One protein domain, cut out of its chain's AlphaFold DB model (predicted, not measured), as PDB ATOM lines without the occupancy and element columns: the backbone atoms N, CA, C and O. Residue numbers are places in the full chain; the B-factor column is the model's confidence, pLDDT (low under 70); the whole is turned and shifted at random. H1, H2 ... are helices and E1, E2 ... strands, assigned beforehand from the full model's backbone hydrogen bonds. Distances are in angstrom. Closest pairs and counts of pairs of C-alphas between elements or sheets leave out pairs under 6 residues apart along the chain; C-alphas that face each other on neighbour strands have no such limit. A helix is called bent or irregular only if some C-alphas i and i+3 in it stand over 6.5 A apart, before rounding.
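What this domain is: This is residues 105 to 123 and 403 to 487 of the 487 residues of an uncharacterized protein of Meiothermus granaticius NBRC 107808 (UniProt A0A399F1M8). One antiparallel sheet of four strands has three helices, H1, H2 and H3, packed over one face, while its other face is bare. H1 and H2 form a helical hairpin, H3 packs on H1, and a long loop, residues 451 to 469, reaches away from this two-layer body, farthest out around Asp 461. The 104 printed residues include E1, E2, E3, H1, H2, E4 and H3, in that order along the chain, and the sheet runs E3 - E1 - E2 - E4. The class is mixed, helices and strands; the whole is compact, with a radius of gyration of the C-alphas of 14.2 A and spans of 44 by 34 by 21 A.

Where its parts are: E1, residues 106 to 113, begins at C-alpha 106 (123.701, 92.834, 192.433) and is 22.9 A long. E2, residues 116 to 123, measures 22.5 A, and E3 is residues 403 to 405. H1, residues 411 to 427, measures 22.1 A and is only just irregular: C-alphas 417 and 420 are 6.7 A apart. H2, residues 431 to 450, begins at C-alpha 431 (128.293, 119.194, 171.895), measures 29.0 A and is irregular, with C-alphas 432 and 435 7.9 A apart. E4, residues 470 to 475, measures 16.7 A. H3, residues 477 to 486, measures 14.3 A and ends at C-alpha 486 (140.417, 106.868, 184.013).

How they stand to each other: E1 and E2 are an antiparallel hairpin, with N 109 and O 120 2.7 A apart. E3, an edge strand, is antiparallel to E1, with N 404 and O 108 at 2.8 A. E4, the other edge strand, is antiparallel to E2, with N 472 and O 119 at 2.8 A. H1 is on the sheet at a height of 10.2 A, over E1, E2 and E4, slantwise to the strands at 35 degrees to E1 on the local plane. H2 is on the same face at 9.9 A, and touches H1 with residues 437 to 444 alone; their closest C-alphas, Leu 426 and Arg 437, are 6.1 A apart, and they run opposite ways at a shallow tilt of 10 degrees. H3, on the same face at 9.0 A, runs along the strands, at 17 degrees to E2 on the local plane. H3 touches H1, opposite ways at a shallow tilt of 30 degrees; their closest C-alphas, Ala 425 and Ala 479, are 3.9 A apart. H2 and H3 are apart. Every O i to N i+4 pair of H3 is within hydrogen-bond range, against 11 of 13 in H1 and 14 of 16 in H2.

The domain as a whole: The two C-alphas farthest apart, of Asp 461 and Gly 485, are 46.7 A apart. Residues 124 to 402 are not printed, and C-alphas 123 and 403 are 11.5 A apart across the cut. The link from H2 to E4 is long. The mean pLDDT of the printed part is 76.8, and residues 105 to 106, 123 and 450 to 470 are under 70.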
ATOM      1  N   GLY A 105     123.623  90.325 195.909       58.03
ATOM      2  CA  GLY A 105     123.630  89.634 194.613       58.03
ATOM      3  C   GLY A 105     123.620  90.533 193.369       58.03
ATOM      4  O   GLY A 105     123.617  90.005 192.251       58.03
ATOM      5  N   LEU A 106     123.641  91.862 193.527       69.19
ATOM      6  CA  LEU A 106     123.701  92.834 192.433       69.19
ATOM      7  C   LEU A 106     125.120  92.980 191.871       69.19
ATOM      8  O   LEU A 106     126.071  93.283 192.586       69.19
ATOM      9  N   LYS A 107     125.264  92.808 190.552       78.38
ATOM     10  CA  LYS A 107     126.543  92.951 189.849       78.38
ATOM     11  C   LYS A 107     126.493  94.117 188.875       78.38
ATOM     12  O   LYS A 107     125.584  94.212 188.046       78.38
ATOM     13  N   ALA A 108     127.513  94.964 188.918       82.81
ATOM     14  CA  ALA A 108     127.799  95.901 187.844       82.81
ATOM     15  C   ALA A 108     128.842  95.292 186.906       82.81
ATOM     16  O   ALA A 108     129.831  94.708 187.340       82.81
ATOM     17  N   ARG A 109     128.618  95.413 185.602       86.56
ATOM     18  CA  ARG A 109     129.557  95.004 184.561       86.56
ATOM     19  C   ARG A 109     129.904  96.216 183.727       86.56
ATOM     20  O   ARG A 109     129.037  96.731 183.020       86.56
ATOM     21  N   LEU A 110     131.151  96.655 183.811       87.25
ATOM     22  CA  LEU A 110     131.700  97.641 182.898       87.25
ATOM     23  C   LEU A 110     132.370  96.886 181.754       87.25
ATOM     24  O   LEU A 110     133.346  96.169 181.946       87.25
ATOM     25  N   MET A 111     131.792  96.997 180.570       89.75
ATOM     26  CA  MET A 111     132.207  96.282 179.377       89.75
ATOM     27  C   MET A 111     132.759  97.281 178.371       89.75
ATOM     28  O   MET A 111     132.140  98.319 178.130       89.75
ATOM     29  N   PHE A 112     133.875  96.957 177.737       88.69
ATOM     30  CA  PHE A 112     134.421  97.762 176.654       88.69
ATOM     31  C   PHE A 112     134.857  96.889 175.481       88.69
ATOM     32  O   PHE A 112     135.429  95.812 175.647       88.69
ATOM     33  N   ASN A 113     134.564  97.377 174.283       87.75
ATOM     34  CA  ASN A 113     135.215  96.990 173.040       87.75
ATOM     35  C   ASN A 113     135.778  98.276 172.390       87.75
ATOM     36  O   ASN A 113     135.451  99.368 172.858       87.75
ATOM     37  N   PRO A 114     136.593  98.197 171.322       85.44
ATOM     38  CA  PRO A 114     137.294  99.362 170.768       85.44
ATOM     39  C   PRO A 114     136.425 100.592 170.457       85.44
ATOM     40  O   PRO A 114     136.934 101.710 170.493       85.44
ATOM     41  N   GLY A 115     135.128 100.408 170.173       85.38
ATOM     42  CA  GLY A 115     134.208 101.492 169.809       85.38
ATOM     43  C   GLY A 115     133.023 101.712 170.754       85.38
ATOM     44  O   GLY A 115     132.206 102.597 170.496       85.38
ATOM     45  N   THR A 116     132.864 100.911 171.808       88.88
ATOM     46  CA  THR A 116     131.702 100.960 172.705       88.88
ATOM     47  C   THR A 116     132.100 100.686 174.147       88.88
ATOM     48  O   THR A 116     132.631  99.628 174.476       88.88
ATOM     49  N   LEU A 117     131.724 101.614 175.023       90.50
ATOM     50  CA  LEU A 117     131.672 101.421 176.463       90.50
ATOM     51  C   LEU A 117     130.234 101.091 176.862       90.50
ATOM     52  O   LEU A 117     129.284 101.759 176.446       90.50
ATOM     53  N   LYS A 118     130.054 100.078 177.697       90.06
ATOM     54  CA  LYS A 118     128.743  99.666 178.178       90.06
ATOM     55  C   LYS A 118     128.794  99.306 179.647       90.06
ATOM     56  O   LYS A 118     129.457  98.357 180.040       90.06
ATOM     57  N   LEU A 119     128.017 100.014 180.447       88.31
ATOM     58  CA  LEU A 119     127.758  99.668 181.831       88.31
ATOM     59  C   LEU A 119     126.431  98.920 181.913       88.31
ATOM     60  O   LEU A 119     125.419  99.386 181.393       88.31
ATOM     61  N   ARG A 120     126.424  97.754 182.552       85.06
ATOM     62  CA  ARG A 120     125.219  96.968 182.820       85.06
ATOM     63  C   ARG A 120     125.124  96.684 184.306       85.06
ATOM     64  O   ARG A 120     126.090  96.213 184.889       85.06
ATOM     65  N   VAL A 121     123.953  96.894 184.886       78.62
ATOM     66  CA  VAL A 121     123.671  96.539 186.280       78.62
ATOM     67  C   VAL A 121     122.570  95.487 186.306       78.62
ATOM     68  O   VAL A 121     121.627  95.546 185.510       78.62
ATOM     69  N   GLY A 122     122.750  94.471 187.145       71.19
ATOM     70  CA  GLY A 122     121.765  93.424 187.387       71.19
ATOM     71  C   GLY A 122     122.278  92.338 188.329       71.19
ATOM     72  O   GLY A 122     123.481  92.094 188.396       71.19
ATOM     73  N   GLY A 123     121.370  91.669 189.040       59.53
ATOM     74  CA  GLY A 123     121.692  90.536 189.911       59.53
ATOM     75  C   GLY A 123     121.443  89.162 189.280       59.53
ATOM     76  O   GLY A 123     120.968  89.061 188.145       59.53
ATOM     77  N   VAL A 403     133.813  93.027 186.229       84.69
ATOM     78  CA  VAL A 403     132.644  92.649 187.028       84.69
ATOM     79  C   VAL A 403     132.869  93.076 188.468       84.69
ATOM     80  O   VAL A 403     133.844  92.672 189.093       84.69
ATOM     81  N   PHE A 404     131.934  93.858 188.992       80.31
ATOM     82  CA  PHE A 404     131.947  94.373 190.351       80.31
ATOM     83  C   PHE A 404     130.753  93.809 191.110       80.31
ATOM     84  O   PHE A 404     129.610  93.935 190.660       80.31
ATOM     85  N   ASP A 405     131.026  93.182 192.249       80.69
ATOM     86  CA  ASP A 405     129.993  92.788 193.199       80.69
ATOM     87  C   ASP A 405     129.641  93.990 194.076       80.69
ATOM     88  O   ASP A 405     130.441  94.415 194.915       80.69
ATOM     89  N   LEU A 406     128.456  94.558 193.847       74.75
ATOM     90  CA  LEU A 406     128.020  95.779 194.518       74.75
ATOM     91  C   LEU A 406     127.699  95.549 195.997       74.75
ATOM     92  O   LEU A 406     127.700  96.515 196.750       74.75
ATOM     93  N   ALA A 407     127.468  94.302 196.424       70.19
ATOM     94  CA  ALA A 407     127.233  93.988 197.832       70.19
ATOM     95  C   ALA A 407     128.512  94.127 198.673       70.19
ATOM     96  O   ALA A 407     128.449  94.464 199.849       70.19
ATOM     97  N   SER A 408     129.674  93.865 198.065       71.69
ATOM     98  CA  SER A 408     130.981  93.882 198.742       71.69
ATOM     99  C   SER A 408     131.854  95.097 198.414       71.69
ATOM    100  O   SER A 408     132.900  95.292 199.034       71.69
ATOM    101  N   ALA A 409     131.466  95.893 197.415       70.50
ATOM    102  CA  ALA A 409     132.240  97.042 196.969       70.50
ATOM    103  C   ALA A 409     131.949  98.271 197.837       70.50
ATOM    104  O   ALA A 409     130.799  98.663 198.031       70.50
ATOM    105  N   SER A 410     133.002  98.941 198.302       76.69
ATOM    106  CA  SER A 410     132.865 100.247 198.939       76.69
ATOM    107  C   SER A 410     132.387 101.302 197.936       76.69
ATOM    108  O   SER A 410     132.693 101.254 196.741       76.69
ATOM    109  N   MET A 411     131.701 102.337 198.425       74.88
ATOM    110  CA  MET A 411     131.253 103.455 197.584       74.88
ATOM    111  C   MET A 411     132.421 104.154 196.862       74.88
ATOM    112  O   MET A 411     132.263 104.657 195.749       74.88
ATOM    113  N   ARG A 412     133.615 104.164 197.471       78.06
ATOM    114  CA  ARG A 412     134.840 104.665 196.838       78.06
ATOM    115  C   ARG A 412     135.242 103.792 195.650       78.06
ATOM    116  O   ARG A 412     135.466 104.335 194.576       78.06
ATOM    117  N   GLU A 413     135.281 102.469 195.813       77.75
ATOM    118  CA  GLU A 413     135.583 101.534 194.717       77.75
ATOM    119  C   GLU A 413     134.576 101.669 193.568       77.75
ATOM    120  O   GLU A 413     134.979 101.720 192.410       77.75
ATOM    121  N   VAL A 414     133.282 101.816 193.869       77.94
ATOM    122  CA  VAL A 414     132.239 102.037 192.852       77.94
ATOM    123  C   VAL A 414     132.465 103.351 192.093       77.94
ATOM    124  O   VAL A 414     132.379 103.384 190.864       77.94
ATOM    125  N   LYS A 415     132.784 104.446 192.793       82.44
ATOM    126  CA  LYS A 415     133.062 105.737 192.143       82.44
ATOM    127  C   LYS A 415     134.304 105.678 191.253       82.44
ATOM    128  O   LYS A 415     134.241 106.138 190.116       82.44
ATOM    129  N   GLU A 416     135.399 105.109 191.753       84.56
ATOM    130  CA  GLU A 416     136.667 104.992 191.022       84.56
ATOM    131  C   GLU A 416     136.548 104.059 189.811       84.56
ATOM    132  O   GLU A 416     136.945 104.427 188.714       84.56
ATOM    133  N   ALA A 417     135.959 102.876 189.982       83.62
ATOM    134  CA  ALA A 417     136.000 101.833 188.962       83.62
ATOM    135  C   ALA A 417     134.831 101.874 187.966       83.62
ATOM    136  O   ALA A 417     134.890 101.225 186.922       83.62
ATOM    137  N   ILE A 418     133.750 102.601 188.274       85.94
ATOM    138  CA  ILE A 418     132.550 102.660 187.424       85.94
ATOM    139  C   ILE A 418     132.217 104.098 187.034       85.94
ATOM    140  O   ILE A 418     132.105 104.397 185.846       85.94
ATOM    141  N   VAL A 419     132.045 104.996 188.005       87.19
ATOM    142  CA  VAL A 419     131.532 106.347 187.716       87.19
ATOM    143  C   VAL A 419     132.562 107.193 186.978       87.19
ATOM    144  O   VAL A 419     132.240 107.720 185.915       87.19
ATOM    145  N   LYS A 420     133.801 107.272 187.479       90.88
ATOM    146  CA  LYS A 420     134.871 108.057 186.846       90.88
ATOM    147  C   LYS A 420     135.122 107.661 185.379       90.88
ATOM    148  O   LYS A 420     135.125 108.565 184.541       90.88
ATOM    149  N   PRO A 421     135.246 106.366 185.018       92.25
ATOM    150  CA  PRO A 421     135.395 105.946 183.625       92.25
ATOM    151  C   PRO A 421     134.229 106.366 182.733       92.25
ATOM    152  O   PRO A 421     134.433 106.849 181.619       92.25
ATOM    153  N   VAL A 422     132.991 106.223 183.215       91.75
ATOM    154  CA  VAL A 422     131.814 106.613 182.431       91.75
ATOM    155  C   VAL A 422     131.737 108.133 182.280       91.75
ATOM    156  O   VAL A 422     131.439 108.619 181.194       91.75
ATOM    157  N   GLU A 423     132.042 108.909 183.319       93.94
ATOM    158  CA  GLU A 423     132.103 110.370 183.220       93.94
ATOM    159  C   GLU A 423     133.198 110.843 182.261       93.94
ATOM    160  O   GLU A 423     132.958 111.759 181.469       93.94
ATOM    161  N   ALA A 424     134.375 110.210 182.287       94.06
ATOM    162  CA  ALA A 424     135.452 110.478 181.339       94.06
ATOM    163  C   ALA A 424     134.989 110.225 179.896       94.06
ATOM    164  O   ALA A 424     135.143 111.096 179.042       94.06
ATOM    165  N   ALA A 425     134.312 109.100 179.646       93.50
ATOM    166  CA  ALA A 425     133.710 108.794 178.351       93.50
ATOM    167  C   ALA A 425     132.647 109.820 177.920       93.50
ATOM    168  O   ALA A 425     132.610 110.244 176.768       93.50
ATOM    169  N   LEU A 426     131.777 110.259 178.834       92.94
ATOM    170  CA  LEU A 426     130.743 111.252 178.524       92.94
ATOM    171  C   LEU A 426     131.335 112.621 178.160       92.94
ATOM    172  O   LEU A 426     130.733 113.346 177.364       92.94
ATOM    173  N   LYS A 427     132.499 112.985 178.711       94.19
ATOM    174  CA  LYS A 427     133.185 114.251 178.398       94.19
ATOM    175  C   LYS A 427     133.696 114.309 176.960       94.19
ATOM    176  O   LYS A 427     133.753 115.403 176.408       94.19
ATOM    177  N   THR A 428     134.000 113.169 176.336       93.19
ATOM    178  CA  THR A 428     134.479 113.134 174.944       93.19
ATOM    179  C   THR A 428     133.358 113.257 173.915       93.19
ATOM    180  O   THR A 428     133.632 113.349 172.721       93.19
ATOM    181  N   LEU A 429     132.090 113.194 174.337       88.62
ATOM    182  CA  LEU A 429     130.972 113.247 173.404       88.62
ATOM    183  C   LEU A 429     130.815 114.651 172.790       88.62
ATOM    184  O   LEU A 429     130.957 115.651 173.502       88.62
ATOM    185  N   PRO A 430     130.439 114.746 171.497       87.25
ATOM    186  CA  PRO A 430     130.207 116.023 170.828       87.25
ATOM    187  C   PRO A 430     129.173 116.902 171.541       87.25
ATOM    188  O   PRO A 430     128.268 116.410 172.222       87.25
ATOM    189  N   ARG A 431     129.239 118.221 171.310       85.38
ATOM    190  CA  ARG A 431     128.293 119.194 171.895       85.38
ATOM    191  C   ARG A 431     126.829 118.847 171.601       85.38
ATOM    192  O   ARG A 431     126.001 118.969 172.501       85.38
ATOM    193  N   ALA A 432     126.544 118.337 170.401       84.75
ATOM    194  CA  ALA A 432     125.216 117.885 169.981       84.75
ATOM    195  C   ALA A 432     124.623 116.775 170.876       84.75
ATOM    196  O   ALA A 432     123.412 116.611 170.943       84.75
ATOM    197  N   CYS A 433     125.451 116.036 171.622       85.25
ATOM    198  CA  CYS A 433     125.009 114.997 172.550       85.25
ATOM    199  C   CYS A 433     124.715 115.530 173.966       85.25
ATOM    200  O   CYS A 433     124.719 114.748 174.918       85.25
ATOM    201  N   ARG A 434     124.489 116.843 174.146       85.88
ATOM    202  CA  ARG A 434     124.206 117.467 175.455       85.88
ATOM    203  C   ARG A 434     123.094 116.744 176.215       85.88
ATOM    204  O   ARG A 434     123.335 116.306 177.333       85.88
ATOM    205  N   ASP A 435     121.940 116.532 175.592       81.25
ATOM    206  CA  ASP A 435     120.790 115.924 176.275       81.25
ATOM    207  C   ASP A 435     121.070 114.484 176.708       81.25
ATOM    208  O   ASP A 435     120.643 114.043 177.773       81.25
ATOM    209  N   PHE A 436     121.821 113.737 175.894       86.19
ATOM    210  CA  PHE A 436     122.256 112.396 176.267       86.19
ATOM    211  C   PHE A 436     123.219 112.432 177.457       86.19
ATOM    212  O   PHE A 436     123.048 111.640 178.380       86.19
ATOM    213  N   ARG A 437     124.190 113.359 177.469       88.25
ATOM    214  CA  ARG A 437     125.127 113.525 178.591       88.25
ATOM    215  C   ARG A 437     124.390 113.810 179.894       88.25
ATOM    216  O   ARG A 437     124.679 113.161 180.894       88.25
ATOM    217  N   GLU A 438     123.416 114.714 179.877       87.06
ATOM    218  CA  GLU A 438     122.644 115.052 181.078       87.06
ATOM    219  C   GLU A 438     121.780 113.877 181.558       87.06
ATOM    220  O   GLU A 438     121.795 113.544 182.744       87.06
ATOM    221  N   ARG A 439     121.124 113.146 180.644       85.00
ATOM    222  CA  ARG A 439     120.404 111.910 181.003       85.00
ATOM    223  C   ARG A 439     121.331 110.842 181.587       85.00
ATOM    224  O   ARG A 439     120.976 110.207 182.577       85.00
ATOM    225  N   ALA A 440     122.508 110.645 180.998       86.38
ATOM    226  CA  ALA A 440     123.482 109.660 181.459       86.38
ATOM    227  C   ALA A 440     124.039 110.009 182.849       86.38
ATOM    228  O   ALA A 440     124.116 109.131 183.707       86.38
ATOM    229  N   LYS A 441     124.342 111.286 183.115       87.12
ATOM    230  CA  LYS A 441     124.715 111.759 184.458       87.12
ATOM    231  C   LYS A 441     123.596 111.520 185.468       87.12
ATOM    232  O   LYS A 441     123.848 110.958 186.526       87.12
ATOM    233  N   ALA A 442     122.351 111.861 185.128       83.88
ATOM    234  CA  ALA A 442     121.206 111.606 186.002       83.88
ATOM    235  C   ALA A 442     121.024 110.105 186.297       83.88
ATOM    236  O   ALA A 442     120.704 109.722 187.422       83.88
ATOM    237  N   MET A 443     121.268 109.239 185.306       81.25
ATOM    238  CA  MET A 443     121.293 107.786 185.484       81.25
ATOM    239  C   MET A 443     122.409 107.335 186.436       81.25
ATOM    240  O   MET A 443     122.138 106.519 187.311       81.25
ATOM    241  N   LEU A 444     123.628 107.867 186.313       82.94
ATOM    242  CA  LEU A 444     124.739 107.564 187.228       82.94
ATOM    243  C   LEU A 444     124.453 108.031 188.657       82.94
ATOM    244  O   LEU A 444     124.668 107.273 189.598       82.94
ATOM    245  N   THR A 445     123.908 109.238 188.825       81.88
ATOM    246  CA  THR A 445     123.484 109.748 190.134       81.88
ATOM    247  C   THR A 445     122.427 108.845 190.758       81.88
ATOM    248  O   THR A 445     122.501 108.543 191.945       81.88
ATOM    249  N   ARG A 446     121.456 108.374 189.965       75.56
ATOM    250  CA  ARG A 446     120.450 107.408 190.424       75.56
ATOM    251  C   ARG A 446     121.096 106.090 190.838       75.56
ATOM    252  O   ARG A 446     120.840 105.630 191.940       75.56
ATOM    253  N   PHE A 447     121.988 105.550 190.012       76.75
ATOM    254  CA  PHE A 447     122.724 104.326 190.313       76.75
ATOM    255  C   PHE A 447     123.520 104.426 191.618       76.75
ATOM    256  O   PHE A 447     123.469 103.506 192.424       76.75
ATOM    257  N   LEU A 448     124.187 105.553 191.873       74.00
ATOM    258  CA  LEU A 448     124.889 105.785 193.137       74.00
ATOM    259  C   LEU A 448     123.949 105.857 194.349       74.00
ATOM    260  O   LEU A 448     124.360 105.499 195.448       74.00
ATOM    261  N   LYS A 449     122.713 106.336 194.161       71.75
ATOM    262  CA  LYS A 449     121.713 106.465 195.233       71.75
ATOM    263  C   LYS A 449     120.961 105.166 195.516       71.75
ATOM    264  O   LYS A 449     120.642 104.908 196.666       71.75
ATOM    265  N   THR A 450     120.634 104.391 194.482       65.75
ATOM    266  CA  THR A 450     119.678 103.270 194.582       65.75
ATOM    267  C   THR A 450     120.243 101.928 194.125       65.75
ATOM    268  O   THR A 450     119.537 100.926 194.146       65.75
ATOM    269  N   GLY A 451     121.477 101.885 193.615       61.03
ATOM    270  CA  GLY A 451     122.025 100.694 192.966       61.03
ATOM    271  C   GLY A 451     121.342 100.331 191.638       61.03
ATOM    272  O   GLY A 451     121.655  99.289 191.070       61.03
ATOM    273  N   SER A 452     120.436 101.169 191.110       58.81
ATOM    274  CA  SER A 452     119.654 100.903 189.894       58.81
ATOM    275  C   SER A 452     119.634 102.089 188.925       58.81
ATOM    276  O   SER A 452     119.688 103.259 189.306       58.81
ATOM    277  N   PHE A 453     119.521 101.783 187.630       51.97
ATOM    278  CA  PHE A 453     119.403 102.777 186.559       51.97
ATOM    279  C   PHE A 453     117.958 103.134 186.184       51.97
ATOM    280  O   PHE A 453     117.751 104.139 185.499       51.97
ATOM    281  N   SER A 454     116.971 102.343 186.611       55.00
ATOM    282  CA  SER A 454     115.566 102.516 186.224       55.00
ATOM    283  C   SER A 454     114.839 103.490 187.155       55.00
ATOM    284  O   SER A 454     115.061 103.496 188.363       55.00
ATOM    285  N   ALA A 455     113.985 104.349 186.590       46.00
ATOM    286  CA  ALA A 455     113.000 105.104 187.363       46.00
ATOM    287  C   ALA A 455     111.856 104.162 187.766       46.00
ATOM    288  O   ALA A 455     111.491 103.303 186.963       46.00
ATOM    289  N   GLN A 456     111.289 104.330 188.961       50.78
ATOM    290  CA  GLN A 456     110.064 103.633 189.352       50.78
ATOM    291  C   GLN A 456     108.980 103.868 188.300       50.78
ATOM    292  O   GLN A 456     108.659 105.014 187.975       50.78
ATOM    293  N   LYS A 457     108.441 102.782 187.745       40.19
ATOM    294  CA  LYS A 457     107.249 102.819 186.905       40.19
ATOM    295  C   LYS A 457     106.130 102.163 187.703       40.19
ATOM    296  O   LYS A 457     106.191 100.971 187.984       40.19
ATOM    297  N   ILE A 458     105.155 102.973 188.098       45.59
ATOM    298  CA  ILE A 458     103.909 102.500 188.695       45.59
ATOM    299  C   ILE A 458     102.980 102.221 187.514       45.59
ATOM    300  O   ILE A 458     102.619 103.145 186.781       45.59
ATOM    301  N   ASP A 459     102.679 100.950 187.254       44.22
ATOM    302  CA  ASP A 459     101.672 100.600 186.254       44.22
ATOM    303  C   ASP A 459     100.266 100.965 186.774       44.22
ATOM    304  O   ASP A 459     100.075 101.226 187.963       44.22
ATOM    305  N   ARG A 460      99.267 101.028 185.880       36.84
ATOM    306  CA  ARG A 460      97.896 101.482 186.208       36.84
ATOM    307  C   ARG A 460      97.225 100.686 187.337       36.84
ATOM    308  O   ARG A 460      96.324 101.215 187.974       36.84
ATOM    309  N   ASP A 461      97.713  99.478 187.604       43.16
ATOM    310  CA  ASP A 461      97.197  98.559 188.621       43.16
ATOM    311  C   ASP A 461      97.974  98.640 189.954       43.16
ATOM    312  O   ASP A 461      97.840  97.773 190.811       43.16
ATOM    313  N   GLY A 462      98.848  99.641 190.128       35.50
ATOM    314  CA  GLY A 462      99.654  99.822 191.346       35.50
ATOM    315  C   GLY A 462     100.847  98.867 191.473       35.50
ATOM    316  O   GLY A 462     101.623  98.970 192.422       35.50
ATOM    317  N   VAL A 463     101.045  97.968 190.503       37.50
ATOM    318  CA  VAL A 463     102.210  97.078 190.453       37.50
ATOM    319  C   VAL A 463     103.444  97.888 190.064       37.50
ATOM    320  O   VAL A 463     103.555  98.410 188.952       37.50
ATOM    321  N   VAL A 464     104.395  97.978 190.992       43.75
ATOM    322  CA  VAL A 464     105.730  98.508 190.727       43.75
ATOM    323  C   VAL A 464     106.516  97.427 189.988       43.75
ATOM    324  O   VAL A 464     106.999  96.470 190.592       43.75
ATOM    325  N   THR A 465     106.654  97.555 188.667       42.47
ATOM    326  CA  THR A 465     107.550  96.699 187.874       42.47
ATOM    327  C   THR A 465     108.997  97.167 188.050       42.47
ATOM    328  O   THR A 465     109.659  97.650 187.131       42.47
ATOM    329  N   GLU A 466     109.503  97.061 189.278       44.34
ATOM    330  CA  GLU A 466     110.905  97.298 189.585       44.34
ATOM    331  C   GLU A 466     111.744  96.096 189.157       44.34
ATOM    332  O   GLU A 466     111.511  94.947 189.522       44.34
ATOM    333  N   GLY A 467     112.783  96.383 188.390       41.88
ATOM    334  CA  GLY A 467     113.920  95.500 188.274       41.88
ATOM    335  C   GLY A 467     115.177  96.321 188.541       41.88
ATOM    336  O   GLY A 467     115.288  97.412 187.971       41.88
ATOM    337  N   PRO A 468     116.155  95.834 189.326       47.47
ATOM    338  CA  PRO A 468     117.451  96.491 189.545       47.47
ATOM    339  C   PRO A 468     118.352  96.427 188.292       47.47
ATOM    340  O   PRO A 468     119.564  96.230 188.348       47.47
ATOM    341  N   TYR A 469     117.735  96.526 187.117       58.97
ATOM    342  CA  TYR A 469     118.293  96.202 185.823       58.97
ATOM    343  C   TYR A 469     118.330  97.450 184.964       58.97
ATOM    344  O   TYR A 469     117.324  98.126 184.761       58.97
ATOM    345  N   GLY A 470     119.496  97.720 184.396       66.44
ATOM    346  CA  GLY A 470     119.632  98.756 183.390       66.44
ATOM    347  C   GLY A 470     120.976  98.697 182.698       66.44
ATOM    348  O   GLY A 470     121.890  97.973 183.106       66.44
ATOM    349  N   TYR A 471     121.077  99.432 181.601       79.56
ATOM    350  CA  TYR A 471     122.323  99.586 180.877       79.56
ATOM    351  C   TYR A 471     122.500 101.031 180.429       79.56
ATOM    352  O   TYR A 471     121.539 101.705 180.062       79.56
ATOM    353  N   LEU A 472     123.748 101.471 180.423       85.19
ATOM    354  CA  LEU A 472     124.185 102.722 179.837       85.19
ATOM    355  C   LEU A 472     125.246 102.385 178.794       85.19
ATOM    356  O   LEU A 472     126.215 101.696 179.095       85.19
ATOM    357  N   THR A 473     125.049 102.848 177.564       88.19
ATOM    358  CA  THR A 473     125.986 102.615 176.462       88.19
ATOM    359  C   THR A 473     126.511 103.956 175.975       88.19
ATOM    360  O   THR A 473     125.716 104.825 175.627       88.19
ATOM    361  N   VAL A 474     127.830 104.107 175.923       87.75
ATOM    362  CA  VAL A 474     128.518 105.269 175.358       87.75
ATOM    363  C   VAL A 474     129.332 104.792 174.157       87.75
ATOM    364  O   VAL A 474     130.101 103.838 174.255       87.75
ATOM    365  N   TRP A 475     129.128 105.423 173.005       86.56
ATOM    366  CA  TRP A 475     129.795 105.055 171.755       86.56
ATOM    367  C   TRP A 475     130.954 105.993 171.437       86.56
ATOM    368  O   TRP A 475     130.882 107.188 171.716       86.56
ATOM    369  N   GLY A 476     131.965 105.450 170.764       84.81
ATOM    370  CA  GLY A 476     133.084 106.197 170.203       84.81
ATOM    371  C   GLY A 476     134.428 105.750 170.764       84.81
ATOM    372  O   GLY A 476     134.558 105.481 171.957       84.81
ATOM    373  N   HIS A 477     135.438 105.713 169.897       87.69
ATOM    374  CA  HIS A 477     136.794 105.317 170.270       87.69
ATOM    375  C   HIS A 477     137.373 106.215 171.371       87.69
ATOM    376  O   HIS A 477     137.832 105.716 172.393       87.69
ATOM    377  N   SER A 478     137.257 107.540 171.226       89.12
ATOM    378  CA  SER A 478     137.724 108.501 172.236       89.12
ATOM    379  C   SER A 478     137.058 108.290 173.595       89.12
ATOM    380  O   SER A 478     137.716 108.410 174.622       89.12
ATOM    381  N   ALA A 479     135.773 107.923 173.607       89.38
ATOM    382  CA  ALA A 479     135.035 107.658 174.836       89.38
ATOM    383  C   ALA A 479     135.575 106.410 175.549       89.38
ATOM    384  O   ALA A 479     135.767 106.420 176.763       89.38
ATOM    385  N   VAL A 480     135.869 105.353 174.787       89.19
ATOM    386  CA  VAL A 480     136.487 104.127 175.307       89.19
ATOM    387  C   VAL A 480     137.898 104.406 175.829       89.19
ATOM    388  O   VAL A 480     138.207 104.003 176.945       89.19
ATOM    389  N   GLN A 481     138.731 105.135 175.079       91.25
ATOM    390  CA  GLN A 481     140.087 105.488 175.517       91.25
ATOM    391  C   GLN A 481     140.079 106.350 176.784       91.25
ATOM    392  O   GLN A 481     140.846 106.087 177.706       91.25
ATOM    393  N   ALA A 482     139.173 107.327 176.877       92.88
ATOM    394  CA  ALA A 482     139.027 108.154 178.072       92.88
ATOM    395  C   ALA A 482     138.567 107.342 179.292       92.88
ATOM    396  O   ALA A 482     139.063 107.565 180.391       92.88
ATOM    397  N   ALA A 483     137.653 106.384 179.106       91.06
ATOM    398  CA  ALA A 483     137.246 105.480 180.179       91.06
ATOM    399  C   ALA A 483     138.396 104.586 180.647       91.06
ATOM    400  O   ALA A 483     138.591 104.442 181.849       91.06
ATOM    401  N   ILE A 484     139.164 104.015 179.713       89.31
ATOM    402  CA  ILE A 484     140.327 103.177 180.031       89.31
ATOM    403  C   ILE A 484     141.408 103.994 180.740       89.31
ATOM    404  O   ILE A 484     141.983 103.499 181.695       89.31
ATOM    405  N   GLY A 485     141.670 105.232 180.318       89.69
ATOM    406  CA  GLY A 485     142.655 106.099 180.973       89.69
ATOM    407  C   GLY A 485     142.237 106.593 182.362       89.69
ATOM    408  O   GLY A 485     143.085 107.055 183.118       89.69
ATOM    409  N   ALA A 486     140.944 106.524 182.694       90.19
ATOM    410  CA  ALA A 486     140.417 106.868 184.013       90.19
ATOM    411  C   ALA A 486     140.362 105.674 184.987       90.19
ATOM    412  O   ALA A 486     140.109 105.896 186.173       90.19
ATOM    413  N   LEU A 487     140.560 104.445 184.489       85.25
ATOM    414  CA  LEU A 487     140.758 103.217 185.271       85.25
ATOM    415  C   LEU A 487     142.240 103.052 185.625       85.25
ATOM    416  O   LEU A 487     142.515 102.608 186.764       85.25
TER     417      LEU A 487